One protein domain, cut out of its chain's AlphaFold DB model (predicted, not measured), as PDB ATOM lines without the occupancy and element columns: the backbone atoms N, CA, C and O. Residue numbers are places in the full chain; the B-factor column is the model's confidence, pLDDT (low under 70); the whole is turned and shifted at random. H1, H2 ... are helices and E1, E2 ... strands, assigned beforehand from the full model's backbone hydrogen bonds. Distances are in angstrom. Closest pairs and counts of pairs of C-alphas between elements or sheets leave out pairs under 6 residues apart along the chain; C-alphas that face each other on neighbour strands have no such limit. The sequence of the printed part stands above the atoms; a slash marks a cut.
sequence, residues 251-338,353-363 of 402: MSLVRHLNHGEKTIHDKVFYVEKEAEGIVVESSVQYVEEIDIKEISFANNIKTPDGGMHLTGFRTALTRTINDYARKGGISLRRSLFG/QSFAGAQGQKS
ATOM      1  N   MET A 251     -53.689  96.279  21.183       90.56
ATOM      2  CA  MET A 251     -52.499  96.922  21.764       90.56
ATOM      3  C   MET A 251     -52.012  96.182  23.006       90.56
ATOM      4  O   MET A 251     -50.807  96.018  23.201       90.56
ATOM      5  N   SER A 252     -52.945  95.728  23.846       90.44
ATOM      6  CA  SER A 252     -52.622  94.945  25.037       90.44
ATOM      7  C   SER A 252     -52.025  93.589  24.659       90.44
ATOM      8  O   SER A 252     -51.057  93.167  25.287       90.44
ATOM      9  N   LEU A 253     -52.517  92.957  23.583       88.75
ATOM     10  CA  LEU A 253     -51.929  91.725  23.049       88.75
ATOM     11  C   LEU A 253     -50.487  91.941  22.567       88.75
ATOM     12  O   LEU A 253     -49.618  91.145  22.905       88.75
ATOM     13  N   VAL A 254     -50.210  93.016  21.819       90.00
ATOM     14  CA  VAL A 254     -48.844  93.315  21.349       90.00
ATOM     15  C   VAL A 254     -47.892  93.542  22.521       90.00
ATOM     16  O   VAL A 254     -46.811  92.960  22.544       90.00
ATOM     17  N   ARG A 255     -48.304  94.325  23.527       89.25
ATOM     18  CA  ARG A 255     -47.493  94.546  24.736       89.25
ATOM     19  C   ARG A 255     -47.205  93.245  25.478       89.25
ATOM     20  O   ARG A 255     -46.082  93.040  25.919       89.25
ATOM     21  N   HIS A 256     -48.204  92.372  25.591       87.81
ATOM     22  CA  HIS A 256     -48.048  91.060  26.216       87.81
ATOM     23  C   HIS A 256     -47.055  90.175  25.455       87.81
ATOM     24  O   HIS A 256     -46.214  89.526  26.062       87.81
ATOM     25  N   LEU A 257     -47.126  90.157  24.123       86.44
ATOM     26  CA  LEU A 257     -46.251  89.325  23.289       86.44
ATOM     27  C   LEU A 257     -44.810  89.832  23.219       86.44
ATOM     28  O   LEU A 257     -43.899  89.030  23.028       86.44
ATOM     29  N   ASN A 258     -44.617  91.137  23.395       89.81
ATOM     30  CA  ASN A 258     -43.301  91.761  23.484       89.81
ATOM     31  C   ASN A 258     -42.789  91.849  24.929       89.81
ATOM     32  O   ASN A 258     -41.773  92.490  25.183       89.81
ATOM     33  N   HIS A 259     -43.476  91.236  25.898       88.38
ATOM     34  CA  HIS A 259     -43.005  91.220  27.275       88.38
ATOM     35  C   HIS A 259     -41.665  90.477  27.368       88.38
ATOM     36  O   HIS A 259     -41.583  89.292  27.055       88.38
ATOM     37  N   GLY A 260     -40.626  91.173  27.833       87.75
ATOM     38  CA  GLY A 260     -39.255  90.653  27.893       87.75
ATOM     39  C   GLY A 260     -38.433  90.887  26.623       87.75
ATOM     40  O   GLY A 260     -37.228  90.662  26.648       87.75
ATOM     41  N   GLU A 261     -39.047  91.388  25.549       89.25
ATOM     42  CA  GLU A 261     -38.353  91.768  24.318       89.25
ATOM     43  C   GLU A 261     -37.869  93.219  24.387       89.25
ATOM     44  O   GLU A 261     -38.526  94.092  24.963       89.25
ATOM     45  N   LYS A 262     -36.741  93.516  23.734       90.94
ATOM     46  CA  LYS A 262     -36.252  94.892  23.614       90.94
ATOM     47  C   LYS A 262     -36.938  95.599  22.445       90.94
ATOM     48  O   LYS A 262     -36.678  95.314  21.277       90.94
ATOM     49  N   THR A 263     -37.845  96.520  22.762       91.94
ATOM     50  CA  THR A 263     -38.604  97.292  21.769       91.94
ATOM     51  C   THR A 263     -37.762  98.411  21.163       91.94
ATOM     52  O   THR A 263     -37.053  99.110  21.880       91.94
ATOM     53  N   ILE A 264     -37.902  98.643  19.856       92.12
ATOM     54  CA  ILE A 264     -37.206  99.731  19.143       92.12
ATOM     55  C   ILE A 264     -37.870 101.089  19.408       92.12
ATOM     56  O   ILE A 264     -37.226 102.134  19.340       92.12
ATOM     57  N   HIS A 265     -39.171 101.082  19.694       89.75
ATOM     58  CA  HIS A 265     -39.938 102.277  20.021       89.75
ATOM     59  C   HIS A 265     -41.012 101.972  21.072       89.75
ATOM     60  O   HIS A 265     -41.656 100.920  21.042       89.75
ATOM     61  N   ASP A 266     -41.252 102.936  21.964       88.69
ATOM     62  CA  ASP A 266     -42.141 102.756  23.122       88.69
ATOM     63  C   ASP A 266     -43.620 102.650  22.731       88.69
ATOM     64  O   ASP A 266     -44.409 101.919  23.333       88.69
ATOM     65  N   LYS A 267     -44.032 103.415  21.713       91.75
ATOM     66  CA  LYS A 267     -45.442 103.519  21.318       91.75
ATOM     67  C   LYS A 267     -45.832 102.364  20.406       91.75
ATOM     68  O   LYS A 267     -45.323 102.264  19.295       91.75
ATOM     69  N   VAL A 268     -46.789 101.549  20.839       92.19
ATOM     70  CA  VAL A 268     -47.449 100.560  19.978       92.19
ATOM     71  C   VAL A 268     -48.330 101.300  18.969       92.19
ATOM     72  O   VAL A 268     -49.202 102.074  19.363       92.19
ATOM     73  N   PHE A 269     -48.099 101.075  17.676       92.38
ATOM     74  CA  PHE A 269     -48.973 101.572  16.618       92.38
ATOM     75  C   PHE A 269     -50.309 100.839  16.682       92.38
ATOM     76  O   PHE A 269     -50.336  99.619  16.840       92.38
ATOM     77  N   TYR A 270     -51.400 101.576  16.518       91.06
ATOM     78  CA  TYR A 270     -52.750 101.045  16.572       91.06
ATOM     79  C   TYR A 270     -53.646 101.747  15.561       91.06
ATOM     80  O   TYR A 270     -53.582 102.968  15.411       91.06
ATOM     81  N   VAL A 271     -54.502 100.979  14.898       90.75
ATOM     82  CA  VAL A 271     -55.547 101.503  14.024       90.75
ATOM     83  C   VAL A 271     -56.784 100.622  14.109       90.75
ATOM     84  O   VAL A 271     -56.699  99.400  14.052       90.75
ATOM     85  N   GLU A 272     -57.944 101.258  14.196       89.12
ATOM     86  CA  GLU A 272     -59.250 100.620  14.082       89.12
ATOM     87  C   GLU A 272     -60.079 101.442  13.102       89.12
ATOM     88  O   GLU A 272     -60.130 102.671  13.195       89.12
ATOM     89  N   LYS A 273     -60.677 100.783  12.111       88.00
ATOM     90  CA  LYS A 273     -61.512 101.456  11.122       88.00
ATOM     91  C   LYS A 273     -62.586 100.529  10.590       88.00
ATOM     92  O   LYS A 273     -62.299  99.402  10.200       88.00
ATOM     93  N   GLU A 274     -63.801 101.048  10.487       85.56
ATOM     94  CA  GLU A 274     -64.869 100.414   9.727       85.56
ATOM     95  C   GLU A 274     -64.887 100.941   8.287       85.56
ATOM     96  O   GLU A 274     -64.801 102.147   8.041       85.56
ATOM     97  N   ALA A 275     -64.980 100.031   7.321       82.12
ATOM     98  CA  ALA A 275     -65.187 100.346   5.915       82.12
ATOM     99  C   ALA A 275     -66.108  99.294   5.291       82.12
ATOM    100  O   ALA A 275     -65.856  98.102   5.434       82.12
ATOM    101  N   GLU A 276     -67.168  99.726   4.602       85.44
ATOM    102  CA  GLU A 276     -68.123  98.829   3.921       85.44
ATOM    103  C   GLU A 276     -68.699  97.732   4.845       85.44
ATOM    104  O   GLU A 276     -68.847  96.574   4.454       85.44
ATOM    105  N   GLY A 277     -68.981  98.078   6.108       77.44
ATOM    106  CA  GLY A 277     -69.475  97.128   7.110       77.44
ATOM    107  C   GLY A 277     -68.442  96.078   7.541       77.44
ATOM    108  O   GLY A 277     -68.817  95.008   8.032       77.44
ATOM    109  N   ILE A 278     -67.153  96.340   7.308       79.94
ATOM    110  CA  ILE A 278     -66.018  95.535   7.756       79.94
ATOM    111  C   ILE A 278     -65.199  96.371   8.734       79.94
ATOM    112  O   ILE A 278     -64.593  97.365   8.339       79.94
ATOM    113  N   VAL A 279     -65.141  95.947   9.992       83.44
ATOM    114  CA  VAL A 279     -64.228  96.523  10.982       83.44
ATOM    115  C   VAL A 279     -62.868  95.859  10.814       83.44
ATOM    116  O   VAL A 279     -62.752  94.633  10.822       83.44
ATOM    117  N   VAL A 280     -61.832  96.665  10.625       88.88
ATOM    118  CA  VAL A 280     -60.442  96.222  10.612       88.88
ATOM    119  C   VAL A 280     -59.733  96.865  11.786       88.88
ATOM    120  O   VAL A 280     -59.682  98.089  11.890       88.88
ATOM    121  N   GLU A 281     -59.158  96.034  12.641       89.00
ATOM    122  CA  GLU A 281     -58.314  96.453  13.753       89.00
ATOM    123  C   GLU A 281     -56.903  95.910  13.523       89.00
ATOM    124  O   GLU A 281     -56.722  94.752  13.131       89.00
ATOM    125  N   SER A 282     -55.885  96.742  13.726       91.88
ATOM    126  CA  SER A 282     -54.499  96.313  13.636       91.88
ATOM    127  C   SER A 282     -53.600  97.011  14.643       91.88
ATOM    128  O   SER A 282     -53.781  98.187  14.950       91.88
ATOM    129  N   SER A 283     -52.616  96.272  15.151       91.81
ATOM    130  CA  SER A 283     -51.648  96.774  16.118       91.81
ATOM    131  C   SER A 283     -50.247  96.276  15.788       91.81
ATOM    132  O   SER A 283     -50.077  95.091  15.491       91.81
ATOM    133  N   VAL A 284     -49.259  97.178  15.854       92.31
ATOM    134  CA  VAL A 284     -47.876  96.916  15.442       92.31
ATOM    135  C   VAL A 284     -46.840  97.495  16.397       92.31
ATOM    136  O   VAL A 284     -46.962  98.631  16.849       92.31
ATOM    137  N   GLN A 285     -45.776  96.736  16.660       92.25
ATOM    138  CA  GLN A 285     -44.579  97.241  17.332       92.25
ATOM    139  C   GLN A 285     -43.332  96.512  16.828       92.25
ATOM    140  O   GLN A 285     -43.375  95.303  16.597       92.25
ATOM    141  N   TYR A 286     -42.240  97.253  16.649       90.06
ATOM    142  CA  TYR A 286     -40.940  96.712  16.264       90.06
ATOM    143  C   TYR A 286     -40.081  96.402  17.497       90.06
ATOM    144  O   TYR A 286     -40.020  97.191  18.446       90.06
ATOM    145  N   VAL A 287     -39.392  95.266  17.450       89.12
ATOM    146  CA  VAL A 287     -38.432  94.785  18.457       89.12
ATOM    147  C   VAL A 287     -37.078  94.516  17.794       89.12
ATOM    148  O   VAL A 287     -36.998  94.471  16.567       89.12
ATOM    149  N   GLU A 288     -36.015  94.381  18.587       87.50
ATOM    150  CA  GLU A 288     -34.658  94.107  18.077       87.50
ATOM    151  C   GLU A 288     -34.473  92.677  17.535       87.50
ATOM    152  O   GLU A 288     -33.513  92.420  16.808       87.50
ATOM    153  N   GLU A 289     -35.395  91.765  17.850       82.06
ATOM    154  CA  GLU A 289     -35.384  90.388  17.353       82.06
ATOM    155  C   GLU A 289     -35.542  90.292  15.829       82.06
ATOM    156  O   GLU A 289     -36.237  91.083  15.184       82.06
ATOM    157  N   ILE A 290     -34.903  89.272  15.248       77.88
ATOM    158  CA  ILE A 290     -34.898  89.040  13.794       77.88
ATOM    159  C   ILE A 290     -36.153  88.279  13.347       77.88
ATOM    160  O   ILE A 290     -36.611  88.458  12.217       77.88
ATOM    161  N   ASP A 291     -36.710  87.432  14.212       78.00
ATOM    162  CA  ASP A 291     -37.835  86.570  13.860       78.00
ATOM    163  C   ASP A 291     -39.171  87.332  13.833       78.00
ATOM    164  O   ASP A 291     -39.558  88.015  14.784       78.00
ATOM    165  N   ILE A 292     -39.930  87.166  12.742       79.69
ATOM    166  CA  ILE A 292     -41.270  87.753  12.610       79.69
ATOM    167  C   ILE A 292     -42.253  86.997  13.493       79.69
ATOM    168  O   ILE A 292     -42.549  85.823  13.263       79.69
ATOM    169  N   LYS A 293     -42.868  87.724  14.421       84.38
ATOM    170  CA  LYS A 293     -44.044  87.266  15.158       84.38
ATOM    171  C   LYS A 293     -45.284  87.920  14.552       84.38
ATOM    172  O   LYS A 293     -45.464  89.128  14.645       84.38
ATOM    173  N   GLU A 294     -46.145  87.140  13.912       86.56
ATOM    174  CA  GLU A 294     -47.361  87.646  13.266       86.56
ATOM    175  C   GLU A 294     -48.562  86.794  13.670       86.56
ATOM    176  O   GLU A 294     -48.500  85.563  13.650       86.56
ATOM    177  N   ILE A 295     -49.662  87.444  14.058       87.00
ATOM    178  CA  ILE A 295     -50.885  86.758  14.472       87.00
ATOM    179  C   ILE A 295     -52.074  87.456  13.826       87.00
ATOM    180  O   ILE A 295     -52.259  88.663  13.951       87.00
ATOM    181  N   SER A 296     -52.918  86.690  13.143       87.88
ATOM    182  CA  SER A 296     -54.097  87.230  12.473       87.88
ATOM    183  C   SER A 296     -55.373  86.538  12.930       87.88
ATOM    184  O   SER A 296     -55.361  85.357  13.296       87.88
ATOM    185  N   PHE A 297     -56.466  87.299  12.912       86.25
ATOM    186  CA  PHE A 297     -57.784  86.858  13.350       86.25
ATOM    187  C   PHE A 297     -58.863  87.265  12.344       86.25
ATOM    188  O   PHE A 297     -58.802  88.325  11.714       86.25
ATOM    189  N   ALA A 298     -59.900  86.446  12.238       84.56
ATOM    190  CA  ALA A 298     -61.132  86.788  11.541       84.56
ATOM    191  C   ALA A 298     -62.316  86.443  12.445       84.56
ATOM    192  O   ALA A 298     -62.462  85.289  12.838       84.56
ATOM    193  N   ASN A 299     -63.143  87.434  12.792       82.81
ATOM    194  CA  ASN A 299     -64.219  87.283  13.786       82.81
ATOM    195  C   ASN A 299     -63.739  86.578  15.080       82.81
ATOM    196  O   ASN A 299     -64.368  85.635  15.547       82.81
ATOM    197  N   ASN A 300     -62.588  87.005  15.610       83.56
ATOM    198  CA  ASN A 300     -61.930  86.485  16.824       83.56
ATOM    199  C   ASN A 300     -61.403  85.044  16.737       83.56
ATOM    200  O   ASN A 300     -60.778  84.553  17.674       83.56
ATOM    201  N   ILE A 301     -61.550  84.394  15.583       80.25
ATOM    202  CA  ILE A 301     -60.948  83.092  15.310       80.25
ATOM    203  C   ILE A 301     -59.549  83.315  14.746       80.25
ATOM    204  O   ILE A 301     -59.368  84.063  13.781       80.25
ATOM    205  N   LYS A 302     -58.549  82.661  15.344       82.12
ATOM    206  CA  LYS A 302     -57.163  82.702  14.866       82.12
ATOM    207  C   LYS A 302     -57.078  82.098  13.464       82.12
ATOM    208  O   LYS A 302     -57.638  81.038  13.208       82.12
ATOM    209  N   THR A 303     -56.336  82.747  12.571       83.94
ATOM    210  CA  THR A 303     -56.064  82.261  11.212       83.94
ATOM    211  C   THR A 303     -54.571  81.965  11.057       83.94
ATOM    212  O   THR A 303     -53.828  82.868  10.671       83.94
ATOM    213  N   PRO A 304     -54.101  80.739  11.372       79.50
ATOM    214  CA  PRO A 304     -52.676  80.390  11.334       79.50
ATOM    215  C   PRO A 304     -52.051  80.589   9.950       79.50
ATOM    216  O   PRO A 304     -50.974  81.164   9.838       79.50
ATOM    217  N   ASP A 305     -52.783  80.211   8.900       82.75
ATOM    218  CA  ASP A 305     -52.350  80.356   7.503       82.75
ATOM    219  C   ASP A 305     -52.630  81.759   6.928       82.75
ATOM    220  O   ASP A 305     -52.391  82.034   5.750       82.75
ATOM    221  N   GLY A 306     -53.181  82.663   7.744       85.00
ATOM    222  CA  GLY A 306     -53.566  84.004   7.331       85.00
ATOM    223  C   GLY A 306     -54.795  84.040   6.422       85.00
ATOM    224  O   GLY A 306     -55.837  83.454   6.711       85.00
ATOM    225  N   GLY A 307     -54.710  84.815   5.340       86.50
ATOM    226  CA  GLY A 307     -55.808  85.041   4.401       86.50
ATOM    227  C   GLY A 307     -55.748  86.424   3.754       86.50
ATOM    228  O   GLY A 307     -54.753  87.137   3.870       86.50
ATOM    229  N   MET A 308     -56.831  86.828   3.080       87.31
ATOM    230  CA  MET A 308     -56.888  88.113   2.358       87.31
ATOM    231  C   MET A 308     -56.650  89.326   3.270       87.31
ATOM    232  O   MET A 308     -56.057  90.305   2.827       87.31
ATOM    233  N   HIS A 309     -57.109  89.268   4.525       85.12
ATOM    234  CA  HIS A 309     -56.892  90.310   5.533       85.12
ATOM    235  C   HIS A 309     -55.402  90.515   5.803       85.12
ATOM    236  O   HIS A 309     -54.913  91.639   5.743       85.12
ATOM    237  N   LEU A 310     -54.672  89.420   6.012       86.50
ATOM    238  CA  LEU A 310     -53.243  89.454   6.278       86.50
ATOM    239  C   LEU A 310     -52.431  89.848   5.039       86.50
ATOM    240  O   LEU A 310     -51.536  90.686   5.127       86.50
ATOM    241  N   THR A 311     -52.762  89.298   3.866       87.81
ATOM    242  CA  THR A 311     -52.127  89.701   2.604       87.81
ATOM    243  C   THR A 311     -52.313  91.198   2.359       87.81
ATOM    244  O   THR A 311     -51.340  91.894   2.084       87.81
ATOM    245  N   GLY A 312     -53.539  91.710   2.521       88.44
ATOM    246  CA  GLY A 312     -53.841  93.131   2.366       88.44
ATOM    247  C   GLY A 312     -53.072  94.007   3.353       88.44
ATOM    248  O   GLY A 312     -52.497  95.017   2.945       88.44
ATOM    249  N   PHE A 313     -52.990  93.590   4.620       88.69
ATOM    250  CA  PHE A 313     -52.188  94.268   5.637       88.69
ATOM    251  C   PHE A 313     -50.705  94.347   5.240       88.69
ATOM    252  O   PHE A 313     -50.145  95.442   5.180       88.69
ATOM    253  N   ARG A 314     -50.079  93.215   4.881       86.56
ATOM    254  CA  ARG A 314     -48.664  93.167   4.464       86.56
ATOM    255  C   ARG A 314     -48.396  94.066   3.260       86.56
ATOM    256  O   ARG A 314     -47.404  94.801   3.246       86.56
ATOM    257  N   THR A 315     -49.280  94.041   2.258       89.06
ATOM    258  CA  THR A 315     -49.180  94.902   1.070       89.06
ATOM    259  C   THR A 315     -49.274  96.380   1.444       89.06
ATOM    260  O   THR A 315     -48.441  97.174   1.003       89.06
ATOM    261  N   ALA A 316     -50.249  96.758   2.275       90.44
ATOM    262  CA  ALA A 316     -50.450  98.140   2.697       90.44
ATOM    263  C   ALA A 316     -49.272  98.667   3.530       90.44
ATOM    264  O   ALA A 316     -48.772  99.759   3.252       90.44
ATOM    265  N   LEU A 317     -48.792  97.884   4.498       89.19
ATOM    266  CA  LEU A 317     -47.669  98.251   5.359       89.19
ATOM    267  C   LEU A 317     -46.374  98.406   4.550       89.19
ATOM    268  O   LEU A 317     -45.695  99.427   4.656       89.19
ATOM    269  N   THR A 318     -46.078  97.442   3.670       87.06
ATOM    270  CA  THR A 318     -44.892  97.486   2.798       87.06
ATOM    271  C   THR A 318     -44.910  98.713   1.891       87.06
ATOM    272  O   THR A 318     -43.902  99.411   1.776       87.06
ATOM    273  N   ARG A 319     -46.051  99.006   1.252       90.19
ATOM    274  CA  ARG A 319     -46.199 100.191   0.399       90.19
ATOM    275  C   ARG A 319     -45.992 101.479   1.198       90.19
ATOM    276  O   ARG A 319     -45.192 102.310   0.794       90.19
ATOM    277  N   THR A 320     -46.647 101.599   2.353       91.44
ATOM    278  CA  THR A 320     -46.598 102.806   3.197       91.44
ATOM    279  C   THR A 320     -45.178 103.124   3.661       91.44
ATOM    280  O   THR A 320     -44.741 104.269   3.568       91.44
ATOM    281  N   ILE A 321     -44.428 102.113   4.106       88.75
ATOM    282  CA  ILE A 321     -43.049 102.303   4.577       88.75
ATOM    283  C   ILE A 321     -42.111 102.656   3.420       88.75
ATOM    284  O   ILE A 321     -41.285 103.557   3.560       88.75
ATOM    285  N   ASN A 322     -42.256 102.007   2.261       85.88
ATOM    286  CA  ASN A 322     -41.459 102.337   1.078       85.88
ATOM    287  C   ASN A 322     -41.732 103.758   0.574       85.88
ATOM    288  O   ASN A 322     -40.794 104.470   0.223       85.88
ATOM    289  N   ASP A 323     -42.996 104.180   0.551       90.62
ATOM    290  CA  ASP A 323     -43.372 105.528   0.131       90.62
ATOM    291  C   ASP A 323     -42.831 106.582   1.108       90.62
ATOM    292  O   ASP A 323     -42.329 107.620   0.674       90.62
ATOM    293  N   TYR A 324     -42.867 106.305   2.418       90.44
ATOM    294  CA  TYR A 324     -42.252 107.158   3.438       90.44
ATOM    295  C   TYR A 324     -40.730 107.260   3.255       90.44
ATOM    296  O   TYR A 324     -40.190 108.364   3.204       90.44
ATOM    297  N   ALA A 325     -40.046 106.125   3.076       88.88
ATOM    298  CA  ALA A 325     -38.602 106.081   2.862       88.88
ATOM    299  C   ALA A 325     -38.189 106.863   1.606       88.88
ATOM    300  O   ALA A 325     -37.308 107.717   1.683       88.88
ATOM    301  N   ARG A 326     -38.882 106.660   0.476       87.25
ATOM    302  CA  ARG A 326     -38.623 107.385  -0.780       87.25
ATOM    303  C   ARG A 326     -38.788 108.893  -0.627       87.25
ATOM    304  O   ARG A 326     -37.942 109.636  -1.112       87.25
ATOM    305  N   LYS A 327     -39.845 109.345   0.059       91.56
ATOM    306  CA  LYS A 327     -40.055 110.774   0.351       91.56
ATOM    307  C   LYS A 327     -38.936 111.359   1.214       91.56
ATOM    308  O   LYS A 327     -38.586 112.517   1.032       91.56
ATOM    309  N   GLY A 328     -38.360 110.557   2.109       88.81
ATOM    310  CA  GLY A 328     -37.188 110.918   2.908       88.81
ATOM    311  C   GLY A 328     -35.838 110.711   2.211       88.81
ATOM    312  O   GLY A 328     -34.811 110.832   2.868       88.81
ATOM    313  N   GLY A 329     -35.806 110.352   0.920       87.69
ATOM    314  CA  GLY A 329     -34.565 110.073   0.184       87.69
ATOM    315  C   GLY A 329     -33.867 108.755   0.561       87.69
ATOM    316  O   GLY A 329     -32.742 108.510   0.134       87.69
ATOM    317  N   ILE A 330     -34.518 107.887   1.340       85.12
ATOM    318  CA  ILE A 330     -34.001 106.584   1.776       85.12
ATOM    319  C   ILE A 330     -34.463 105.502   0.791       85.12
ATOM    320  O   ILE A 330     -35.654 105.345   0.521       85.12
ATOM    321  N   SER A 331     -33.526 104.702   0.276       73.25
ATOM    322  CA  SER A 331     -33.831 103.549  -0.583       73.25
ATOM    323  C   SER A 331     -33.714 102.239   0.198       73.25
ATOM    324  O   SER A 331     -32.622 101.839   0.603       73.25
ATOM    325  N   LEU A 332     -34.842 101.557   0.413       71.69
ATOM    326  CA  LEU A 332     -34.890 100.253   1.079       71.69
ATOM    327  C   LEU A 332     -34.575  99.137   0.066       71.69
ATOM    328  O   LEU A 332     -35.282  98.968  -0.925       71.69
ATOM    329  N   ARG A 333     -33.505  98.364   0.303       55.53
ATOM    330  CA  ARG A 333     -32.999  97.342  -0.643       55.53
ATOM    331  C   ARG A 333     -33.718  95.975  -0.592       55.53
ATOM    332  O   ARG A 333     -33.411  95.124  -1.422       55.53
ATOM    333  N   ARG A 334     -34.658  95.728   0.337       54.91
ATOM    334  CA  ARG A 334     -35.435  94.466   0.455       54.91
ATOM    335  C   ARG A 334     -36.866  94.702   0.955       54.91
ATOM    336  O   ARG A 334     -37.122  95.688   1.640       54.91
ATOM    337  N   SER A 335     -37.785  93.787   0.623       48.66
ATOM    338  CA  SER A 335     -39.152  93.796   1.160       48.66
ATOM    339  C   SER A 335     -39.135  93.570   2.673       48.66
ATOM    340  O   SER A 335     -38.418  92.699   3.162       48.66
ATOM    341  N   LEU A 336     -39.941  94.339   3.415       52.34
ATOM    342  CA  LEU A 336     -40.046  94.222   4.876       52.34
ATOM    343  C   LEU A 336     -40.506  92.832   5.338       52.34
ATOM    344  O   LEU A 336     -40.129  92.380   6.415       52.34
ATOM    345  N   PHE A 337     -41.285  92.150   4.503       46.84
ATOM    346  CA  PHE A 337     -41.706  90.771   4.696       46.84
ATOM    347  C   PHE A 337     -40.955  89.908   3.688       46.84
ATOM    348  O   PHE A 337     -41.055  90.140   2.480       46.84
ATOM    349  N   GLY A 338     -40.169  88.944   4.159       39.50
ATOM    350  CA  GLY A 338     -39.460  88.005   3.296       39.50
ATOM    351  C   GLY A 338     -40.440  87.102   2.550       39.50
ATOM    352  O   GLY A 338     -40.788  86.035   3.036       39.50
ATOM    353  N   GLN A 353     -38.296  94.027  11.940       35.34
ATOM    354  CA  GLN A 353     -39.576  93.393  11.636       35.34
ATOM    355  C   GLN A 353     -40.609  93.597  12.742       35.34
ATOM    356  O   GLN A 353     -40.303  93.730  13.923       35.34
ATOM    357  N   SER A 354     -41.847  93.772  12.282       31.16
ATOM    358  CA  SER A 354     -42.964  94.329  13.033       31.16
ATOM    359  C   SER A 354     -43.864  93.200  13.501       31.16
ATOM    360  O   SER A 354     -44.252  92.368  12.678       31.16
ATOM    361  N   PHE A 355     -44.282  93.220  14.762       38.03
ATOM    362  CA  PHE A 355     -45.431  92.428  15.173       38.03
ATOM    363  C   PHE A 355     -46.678  92.968  14.476       38.03
ATOM    364  O   PHE A 355     -46.866  94.171  14.481       38.03
ATOM    365  N   ALA A 356     -47.537  92.137  13.893       40.75
ATOM    366  CA  ALA A 356     -48.823  92.599  13.381       40.75
ATOM    367  C   ALA A 356     -49.948  91.720  13.909       40.75
ATOM    368  O   ALA A 356     -50.049  90.547  13.551       40.75
ATOM    369  N   GLY A 357     -50.796  92.313  14.749       42.16
ATOM    370  CA  GLY A 357     -52.164  91.857  14.939       42.16
ATOM    371  C   GLY A 357     -52.998  92.429  13.804       42.16
ATOM    372  O   GLY A 357     -52.995  93.643  13.624       42.16
ATOM    373  N   ALA A 358     -53.679  91.599  13.019       39.81
ATOM    374  CA  ALA A 358     -54.673  92.062  12.053       39.81
ATOM    375  C   ALA A 358     -55.963  91.277  12.267       39.81
ATOM    376  O   ALA A 358     -55.994  90.055  12.092       39.81
ATOM    377  N   GLN A 359     -57.017  91.985  12.647       39.25
ATOM    378  CA  GLN A 359     -58.342  91.439  12.870       39.25
ATOM    379  C   GLN A 359     -59.296  92.037  11.846       39.25
ATOM    380  O   GLN A 359     -59.424  93.252  11.731       39.25
ATOM    381  N   GLY A 360     -59.952  91.172  11.079       39.34
ATOM    382  CA  GLY A 360     -61.076  91.560  10.236       39.34
ATOM    383  C   GLY A 360     -62.374  91.042  10.836       39.34
ATOM    384  O   GLY A 360     -62.543  89.830  10.972       39.34
ATOM    385  N   GLN A 361     -63.303  91.934  11.151       46.03
ATOM    386  CA  GLN A 361     -64.685  91.594  11.460       46.03
ATOM    387  C   GLN A 361     -65.555  92.010  10.277       46.03
ATOM    388  O   GLN A 361     -65.555  93.173   9.893       46.03
ATOM    389  N   LYS A 362     -66.272  91.076   9.646       36.91
ATOM    390  CA  LYS A 362     -67.143  91.396   8.498       36.91
ATOM    391  C   LYS A 362     -68.608  91.214   8.858       36.91
ATOM    392  O   LYS A 362     -68.984  90.117   9.273       36.91
ATOM    393  N   SER A 363     -69.438  92.213   8.565       44.34
ATOM    394  CA  SER A 363     -70.878  92.004   8.396       44.34
ATOM    395  C   SER A 363     -71.151  91.190   7.117       44.34
ATOM    396  O   SER A 363     -70.407  91.216   6.132       44.34
TER     397      SER A 363
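AT A GLANCE: This is residues 251 to 338 and 353 to 363 of the 402 residues of the protein "DNA topoisomerase (ATP-hydrolyzing)" of Parcubacteria group bacterium GW2011_GWB1_43_8 (UniProt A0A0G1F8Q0). What is the main picture? A twisted sheet of four strands lies between two helices: short H1 over one face, and long H2 slantwise over the other, with residues 324 to 329 sticking out, of which 324 to 327 belong to H2. What builds it? The printed part has 99 residues with two named helices and four named strands, in the order H1 E1 E2 E3 H2 E4. The mixed sheet runs E1 E2 E4 E3, and the class is mixed, in three layers, helices on both faces of a sheet. How compact is it? It is compact, with a radius of gyration of the C-alphas of 14.1 A and spans of 41 by 32 by 24 A.

HOW THE PARTS SIT: Where is the first helix? H1, residues 251 to 257, is on the sheet at a height of 8.7 A; its closest C-alphas with E2, residues 278 to 287, are those of Met 251 and Ser 283, 5.7 A apart. How do the strands pair? E1, residues 269 to 275, and E2 form an antiparallel hairpin, with N 271 and O 282 within hydrogen-bond range at 2.9 A. E2 is antiparallel to E4, residues 353 to 362, with N 281 and O 359 at 2.9 A, and E4 is parallel to E3, residues 294 to 298, with N 297 and O 358 at 2.9 A. Where is the second helix? H2, residues 308 to 327, is on the opposite face at a height of 10.2 A, slantwise to E4 at 47 degrees on the local plane; the closest C-alphas of the two are those of His 309 and Gly 360, 6.4 A apart. In H1 and H2 every O i to N i+4 pair is within hydrogen-bond range.

IN THESE COORDINATES: Where are the anchor points? H1 begins with C-alpha 251 at (-52.499, 96.922, 21.764), and E4 ends with C-alpha 362 at (-67.143, 91.396, 8.498). How long are the longer elements? From first to last C-alpha, E2 measures 29.6 A, H2 28.3 A and E4 27.8 A.

THE WHOLE: Is there a cut? Residues 339 to 352 are not printed, and C-alphas 338 and 353 are 9.9 A apart. Which link is long? H1 to E1, with 11 residues between them. Where is confidence low? The pLDDT is under 70 at residues 333 to 338 and 353 to 363.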